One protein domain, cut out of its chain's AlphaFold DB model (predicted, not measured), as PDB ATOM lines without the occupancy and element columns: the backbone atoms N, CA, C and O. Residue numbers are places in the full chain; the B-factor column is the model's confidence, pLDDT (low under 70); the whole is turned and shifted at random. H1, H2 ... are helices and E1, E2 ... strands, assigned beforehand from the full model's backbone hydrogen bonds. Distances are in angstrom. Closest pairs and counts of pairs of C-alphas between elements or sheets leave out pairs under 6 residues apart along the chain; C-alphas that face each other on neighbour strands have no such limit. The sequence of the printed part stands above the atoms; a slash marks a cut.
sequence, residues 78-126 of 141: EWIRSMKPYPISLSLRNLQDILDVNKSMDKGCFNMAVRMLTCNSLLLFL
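AT A GLANCE: This is residues 78 to 126 of the 141 residues of an uncharacterized protein of Oryza glumipatula (UniProt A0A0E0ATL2). The model is an open C: a strand hairpin, E1 and E2, makes one arm, the short helix H1 makes the side at one end of it, and the longer helix H2 makes the second arm, with few contacts between the arms. Residues 99 to 104, of which 99 belongs to H1, stick out, and so do residues 116 to 126, of which 116 to 119 belong to H2 and 121 to 124 to the small helix H3. The printed part has 49 residues, with two named strands and three named helices in the order E1, E2, H1, H2, H3; the two strands form an antiparallel sheet, and the class is mixed, helices and strands. The whole is only just compact, close to loose, with a radius of gyration of the C-alphas of 11.5 A and spans of 27 by 26 by 16 A.

IN THESE COORDINATES: Find C-alpha 78 at (-33.906, -24.228, -4.401); there strand E1 begins, and it runs over residues 78 to 82, 10.9 A long. Past a tight link of 5 residues, strand E2 takes residues 88 to 91, 10.0 A. Helix H1 follows at once, residues 92 to 99, 10.7 A. Look next at C-alpha 107, at (-34.514, -9.538, 5.490), where helix H2 begins; it runs to residue 119, 18.2 A. Helix H3, residues 121 to 124, is 5.4 A long and ends with C-alpha 124 at (-23.523, 0.440, -7.979).

HOW THE PARTS SIT: Start at the hairpin of E1 and E2, antiparallel at 169 degrees, where N 79 and O 90 are 2.9 A apart and N 90 and O 80 are 2.8 A apart, both within hydrogen-bond range. From E1 to H1 the closest C-alphas are those of Trp 79 and Leu 92, 5.9 A. H1 and H2 are close but not clearly touching, with the closest C-alphas, of Ile 98 and Cys 109, 7.8 A apart. They run the same way at a steep tilt of 66 degrees. Between E2 and H2 the closest C-alphas are those of Ile 88 and Met 112, 8.0 A. H2 and H3 are close but not clearly touching, at Leu 117 and Leu 123, whose C-alphas are the closest at 6.2 A. E1 is apart from H2, and H3 is apart from E1, E2 and H1. In H1 and H2 each O i to N i+4 pair is within hydrogen-bond range; H3 is too short for such a pair.

THE WHOLE: The two C-alphas farthest apart are those of Lys 84 and Asn 102, 30.2 A. The printed part has no cut. The link from H1 to H2, 7 residues, is short, and no link is long. Look for low confidence, pLDDT under 70, at residues 85 to 86 and 119 to 126; the mean of the printed part is 80.5.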
ATOM      1  N   GLU A  78     -35.096 -25.082  -4.436       95.06
ATOM      2  CA  GLU A  78     -33.906 -24.228  -4.401       95.06
ATOM      3  C   GLU A  78     -33.408 -23.977  -5.831       95.06
ATOM      4  O   GLU A  78     -33.149 -24.918  -6.582       95.06
ATOM      5  N   TRP A  79     -33.291 -22.704  -6.209       94.25
ATOM      6  CA  TRP A  79     -32.813 -22.280  -7.532       94.25
ATOM      7  C   TRP A  79     -31.460 -21.581  -7.458       94.25
ATOM      8  O   TRP A  79     -30.655 -21.697  -8.381       94.25
ATOM      9  N   ILE A  80     -31.190 -20.875  -6.360       89.56
ATOM     10  CA  ILE A  80     -29.896 -20.237  -6.124       89.56
ATOM     11  C   ILE A  80     -29.325 -20.771  -4.828       89.56
ATOM     12  O   ILE A  80     -29.960 -20.691  -3.780       89.56
ATOM     13  N   ARG A  81     -28.086 -21.251  -4.903       88.81
ATOM     14  CA  ARG A  81     -27.304 -21.657  -3.746       88.81
ATOM     15  C   ARG A  81     -25.901 -21.090  -3.856       88.81
ATOM     16  O   ARG A  81     -25.179 -21.394  -4.801       88.81
ATOM     17  N   SER A  82     -25.493 -20.304  -2.870       82.00
ATOM     18  CA  SER A  82     -24.095 -19.912  -2.687       82.00
ATOM     19  C   SER A  82     -23.641 -20.331  -1.301       82.00
ATOM     20  O   SER A  82     -24.409 -20.250  -0.351       82.00
ATOM     21  N   MET A  83     -22.407 -20.818  -1.183       79.62
ATOM     22  CA  MET A  83     -21.869 -21.354   0.074       79.62
ATOM     23  C   MET A  83     -20.801 -20.457   0.703       79.62
ATOM     24  O   MET A  83     -20.490 -20.619   1.880       79.62
ATOM     25  N   LYS A  84     -20.215 -19.528  -0.059       76.25
ATOM     26  CA  LYS A  84     -19.130 -18.652   0.402       76.25
ATOM     27  C   LYS A  84     -19.271 -17.253  -0.204       76.25
ATOM     28  O   LYS A  84     -19.689 -17.150  -1.355       76.25
ATOM     29  N   PRO A  85     -18.874 -16.189   0.516       64.19
ATOM     30  CA  PRO A  85     -18.448 -16.164   1.924       64.19
ATOM     31  C   PRO A  85     -19.606 -16.304   2.929       64.19
ATOM     32  O   PRO A  85     -19.356 -16.548   4.105       64.19
ATOM     33  N   TYR A  86     -20.856 -16.202   2.471       68.94
ATOM     34  CA  TYR A  86     -22.054 -16.340   3.298       68.94
ATOM     35  C   TYR A  86     -23.032 -17.298   2.618       68.94
ATOM     36  O   TYR A  86     -23.391 -17.052   1.463       68.94
ATOM     37  N   PRO A  87     -23.443 -18.386   3.291       79.19
ATOM     38  CA  PRO A  87     -24.437 -19.294   2.749       79.19
ATOM     39  C   PRO A  87     -25.753 -18.571   2.461       79.19
ATOM     40  O   PRO A  87     -26.301 -17.905   3.338       79.19
ATOM     41  N   ILE A  88     -26.270 -18.736   1.249       84.25
ATOM     42  CA  ILE A  88     -27.635 -18.363   0.897       84.25
ATOM     43  C   ILE A  88     -28.250 -19.454   0.033       84.25
ATOM     44  O   ILE A  88     -27.583 -20.046  -0.819       84.25
ATOM     45  N   SER A  89     -29.524 -19.700   0.289       90.25
ATOM     46  CA  SER A  89     -30.394 -20.589  -0.456       90.25
ATOM     47  C   SER A  89     -31.645 -19.792  -0.778       90.25
ATOM     48  O   SER A  89     -32.273 -19.259   0.137       90.25
ATOM     49  N   LEU A  90     -31.962 -19.645  -2.060       91.38
ATOM     50  CA  LEU A  90     -33.187 -18.995  -2.505       91.38
ATOM     51  C   LEU A  90     -34.032 -20.007  -3.254       91.38
ATOM     52  O   LEU A  90     -33.594 -20.604  -4.246       91.38
ATOM     53  N   SER A  91     -35.261 -20.158  -2.778       94.56
ATOM     54  CA  SER A  91     -36.305 -20.830  -3.533       94.56
ATOM     55  C   SER A  91     -36.794 -19.948  -4.680       94.56
ATOM     56  O   SER A  91     -36.612 -18.727  -4.657       94.56
ATOM     57  N   LEU A  92     -37.471 -20.540  -5.661       95.12
ATOM     58  CA  LEU A  92     -38.126 -19.767  -6.717       95.12
ATOM     59  C   LEU A  92     -39.124 -18.746  -6.151       95.12
ATOM     60  O   LEU A  92     -39.184 -17.620  -6.638       95.12
ATOM     61  N   ARG A  93     -39.844 -19.088  -5.075       94.94
ATOM     62  CA  ARG A  93     -40.721 -18.133  -4.390       94.94
ATOM     63  C   ARG A  93     -39.957 -16.925  -3.848       94.94
ATOM     64  O   ARG A  93     -40.416 -15.804  -4.025       94.94
ATOM     65  N   ASN A  94     -38.772 -17.128  -3.265       92.56
ATOM     66  CA  ASN A  94     -37.948 -16.000  -2.825       92.56
ATOM     67  C   ASN A  94     -37.546 -15.102  -3.999       92.56
ATOM     68  O   ASN A  94     -37.536 -13.886  -3.849       92.56
ATOM     69  N   LEU A  95     -37.246 -15.679  -5.166       92.44
ATOM     70  CA  LEU A  95     -36.933 -14.898  -6.367       92.44
ATOM     71  C   LEU A  95     -38.138 -14.085  -6.848       92.44
ATOM     72  O   LEU A  95     -37.978 -12.916  -7.179       92.44
ATOM     73  N   GLN A  96     -39.335 -14.670  -6.846       94.00
ATOM     74  CA  GLN A  96     -40.562 -13.955  -7.205       94.00
ATOM     75  C   GLN A  96     -40.850 -12.806  -6.238       94.00
ATOM     76  O   GLN A  96     -41.134 -11.697  -6.677       94.00
ATOM     77  N   ASP A  97     -40.705 -13.041  -4.933       91.75
ATOM     78  CA  ASP A  97     -40.907 -12.005  -3.916       91.75
ATOM     79  C   ASP A  97     -39.861 -10.876  -4.018       91.75
ATOM     80  O   ASP A  97     -40.171  -9.732  -3.709       91.75
ATOM     81  N   ILE A  98     -38.637 -11.169  -4.479       89.81
ATOM     82  CA  ILE A  98     -37.601 -10.159  -4.767       89.81
ATOM     83  C   ILE A  98     -37.955  -9.316  -6.004       89.81
ATOM     84  O   ILE A  98     -37.627  -8.132  -6.049       89.81
ATOM     85  N   LEU A  99     -38.573  -9.925  -7.021       90.50
ATOM     86  CA  LEU A  99     -38.941  -9.259  -8.276       90.50
ATOM     87  C   LEU A  99     -40.265  -8.483  -8.182       90.50
ATOM     88  O   LEU A  99     -40.499  -7.580  -8.988       90.50
ATOM     89  N   ASP A 100     -41.130  -8.822  -7.227       90.12
ATOM     90  CA  ASP A 100     -42.412  -8.155  -7.003       90.12
ATOM     91  C   ASP A 100     -42.238  -6.862  -6.197       90.12
ATOM     92  O   ASP A 100     -42.113  -6.869  -4.974       90.12
ATOM     93  N   VAL A 101     -42.302  -5.723  -6.889       85.19
ATOM     94  CA  VAL A 101     -42.182  -4.382  -6.291       85.19
ATOM     95  C   VAL A 101     -43.269  -4.050  -5.264       85.19
ATOM     96  O   VAL A 101     -43.108  -3.105  -4.497       85.19
ATOM     97  N   ASN A 102     -44.377  -4.796  -5.244       88.94
ATOM     98  CA  ASN A 102     -45.460  -4.589  -4.281       88.94
ATOM     99  C   ASN A 102     -45.257  -5.391  -2.991       88.94
ATOM    100  O   ASN A 102     -46.022  -5.225  -2.039       88.94
ATOM    101  N   LYS A 103     -44.247  -6.267  -2.944       86.12
ATOM    102  CA  LYS A 103     -43.900  -7.047  -1.761       86.12
ATOM    103  C   LYS A 103     -42.635  -6.522  -1.106       86.12
ATOM    104  O   LYS A 103     -41.678  -6.103  -1.748       86.12
ATOM    105  N   SER A 104     -42.618  -6.598   0.220       80.25
ATOM    106  CA  SER A 104     -41.390  -6.396   0.978       80.25
ATOM    107  C   SER A 104     -40.441  -7.568   0.747       80.25
ATOM    108  O   SER A 104     -40.833  -8.727   0.905       80.25
ATOM    109  N   MET A 105     -39.181  -7.265   0.459       83.25
ATOM    110  CA  MET A 105     -38.131  -8.271   0.361       83.25
ATOM    111  C   MET A 105     -37.829  -8.887   1.735       83.25
ATOM    112  O   MET A 105     -37.761  -8.178   2.740       83.25
ATOM    113  N   ASP A 106     -37.602 -10.203   1.782       85.06
ATOM    114  CA  ASP A 106     -37.145 -10.876   3.002       85.06
ATOM    115  C   ASP A 106     -35.821 -10.271   3.514       85.06
ATOM    116  O   ASP A 106     -34.915  -9.946   2.740       85.06
ATOM    117  N   LYS A 107     -35.677 -10.162   4.840       84.00
ATOM    118  CA  LYS A 107     -34.514  -9.538   5.490       84.00
ATOM    119  C   LYS A 107     -33.196 -10.231   5.127       84.00
ATOM    120  O   LYS A 107     -32.172  -9.561   4.991       84.00
ATOM    121  N   GLY A 108     -33.195 -11.558   4.989       82.00
ATOM    122  CA  GLY A 108     -32.018 -12.324   4.580       82.00
ATOM    123  C   GLY A 108     -31.607 -12.006   3.143       82.00
ATOM    124  O   GLY A 108     -30.430 -11.754   2.878       82.00
ATOM    125  N   CYS A 109     -32.589 -11.925   2.243       82.69
ATOM    126  CA  CYS A 109     -32.391 -11.551   0.843       82.69
ATOM    127  C   CYS A 109     -31.876 -10.110   0.701       82.69
ATOM    128  O   CYS A 109     -30.877  -9.881   0.017       82.69
ATOM    129  N   PHE A 110     -32.484  -9.158   1.415       84.00
ATOM    130  CA  PHE A 110     -32.053  -7.758   1.435       84.00
ATOM    131  C   PHE A 110     -30.607  -7.614   1.931       84.00
ATOM    132  O   PHE A 110     -29.767  -7.007   1.266       84.00
ATOM    133  N   ASN A 111     -30.274  -8.237   3.066       82.56
ATOM    134  CA  ASN A 111     -28.916  -8.209   3.611       82.56
ATOM    135  C   ASN A 111     -27.886  -8.787   2.630       82.56
ATOM    136  O   ASN A 111     -26.754  -8.301   2.566       82.56
ATOM    137  N   MET A 112     -28.257  -9.819   1.868       81.56
ATOM    138  CA  MET A 112     -27.391 -10.382   0.836       81.56
ATOM    139  C   MET A 112     -27.215  -9.427  -0.344       81.56
ATOM    140  O   MET A 112     -26.088  -9.257  -0.806       81.56
ATOM    141  N   ALA A 113     -28.286  -8.781  -0.810       79.69
ATOM    142  CA  ALA A 113     -28.208  -7.789  -1.880       79.69
ATOM    143  C   ALA A 113     -27.263  -6.641  -1.497       79.69
ATOM    144  O   ALA A 113     -26.338  -6.336  -2.248       79.69
ATOM    145  N   VAL A 114     -27.406  -6.094  -0.283       81.94
ATOM    146  CA  VAL A 114     -26.498  -5.069   0.258       81.94
ATOM    147  C   VAL A 114     -25.053  -5.570   0.278       81.94
ATOM    148  O   VAL A 114     -24.155  -4.878  -0.192       81.94
ATOM    149  N   ARG A 115     -24.807  -6.799   0.755       78.25
ATOM    150  CA  ARG A 115     -23.457  -7.389   0.765       78.25
ATOM    151  C   ARG A 115     -22.879  -7.525  -0.640       78.25
ATOM    152  O   ARG A 115     -21.764  -7.068  -0.866       78.25
ATOM    153  N   MET A 116     -23.627  -8.094  -1.586       77.12
ATOM    154  CA  MET A 116     -23.181  -8.227  -2.978       77.12
ATOM    155  C   MET A 116     -22.830  -6.869  -3.586       77.12
ATOM    156  O   MET A 116     -21.792  -6.741  -4.230       77.12
ATOM    157  N   LEU A 117     -23.646  -5.857  -3.313       75.38
ATOM    158  CA  LEU A 117     -23.461  -4.502  -3.808       75.38
ATOM    159  C   LEU A 117     -22.234  -3.812  -3.187       75.38
ATOM    160  O   LEU A 117     -21.455  -3.182  -3.892       75.38
ATOM    161  N   THR A 118     -22.002  -3.992  -1.882       72.19
ATOM    162  CA  THR A 118     -20.802  -3.464  -1.201       72.19
ATOM    163  C   THR A 118     -19.510  -4.173  -1.613       72.19
ATOM    164  O   THR A 118     -18.467  -3.531  -1.710       72.19
ATOM    165  N   CYS A 119     -19.556  -5.484  -1.880       67.94
ATOM    166  CA  CYS A 119     -18.391  -6.259  -2.315       67.94
ATOM    167  C   CYS A 119     -18.069  -6.076  -3.806       67.94
ATOM    168  O   CYS A 119     -16.940  -6.329  -4.215       67.94
ATOM    169  N   ASN A 120     -19.038  -5.642  -4.613       65.25
ATOM    170  CA  ASN A 120     -18.861  -5.290  -6.016       65.25
ATOM    171  C   ASN A 120     -19.336  -3.852  -6.240       65.25
ATOM    172  O   ASN A 120     -20.391  -3.616  -6.827       65.25
ATOM    173  N   SER A 121     -18.528  -2.883  -5.803       56.69
ATOM    174  CA  SER A 121     -18.829  -1.456  -5.968       56.69
ATOM    175  C   SER A 121     -19.094  -1.067  -7.426       56.69
ATOM    176  O   SER A 121     -19.893  -0.176  -7.668       56.69
ATOM    177  N   LEU A 122     -18.527  -1.781  -8.407       56.81
ATOM    178  CA  LEU A 122     -18.815  -1.595  -9.837       56.81
ATOM    179  C   LEU A 122     -20.293  -1.817 -10.212       56.81
ATOM    180  O   LEU A 122     -20.760  -1.210 -11.169       56.81
ATOM    181  N   LEU A 123     -21.041  -2.642  -9.467       56.19
ATOM    182  CA  LEU A 123     -22.472  -2.863  -9.708       56.19
ATOM    183  C   LEU A 123     -23.339  -1.668  -9.278       56.19
ATOM    184  O   LEU A 123     -24.421  -1.496  -9.831       56.19
ATOM    185  N   LEU A 124     -22.863  -0.825  -8.349       54.22
ATOM    186  CA  LEU A 124     -23.523   0.440  -7.979       54.22
ATOM    187  C   LEU A 124     -23.473   1.474  -9.108       54.22
ATOM    188  O   LEU A 124     -24.345   2.328  -9.184       54.22
ATOM    189  N   PHE A 125     -22.466   1.388  -9.980       52.22
ATOM    190  CA  PHE A 125     -22.216   2.348 -11.059       52.22
ATOM    191  C   PHE A 125     -22.842   1.931 -12.403       52.22
ATOM    192  O   PHE A 125     -22.523   2.514 -13.436       52.22
ATOM    193  N   LEU A 126     -23.689   0.891 -12.430       54.97
ATOM    194  CA  LEU A 126     -24.308   0.404 -13.672       54.97
ATOM    195  C   LEU A 126     -25.548   1.200 -14.115       54.97
ATOM    196  O   LEU A 126     -25.973   1.016 -15.252       54.97
TER     197      LEU A 126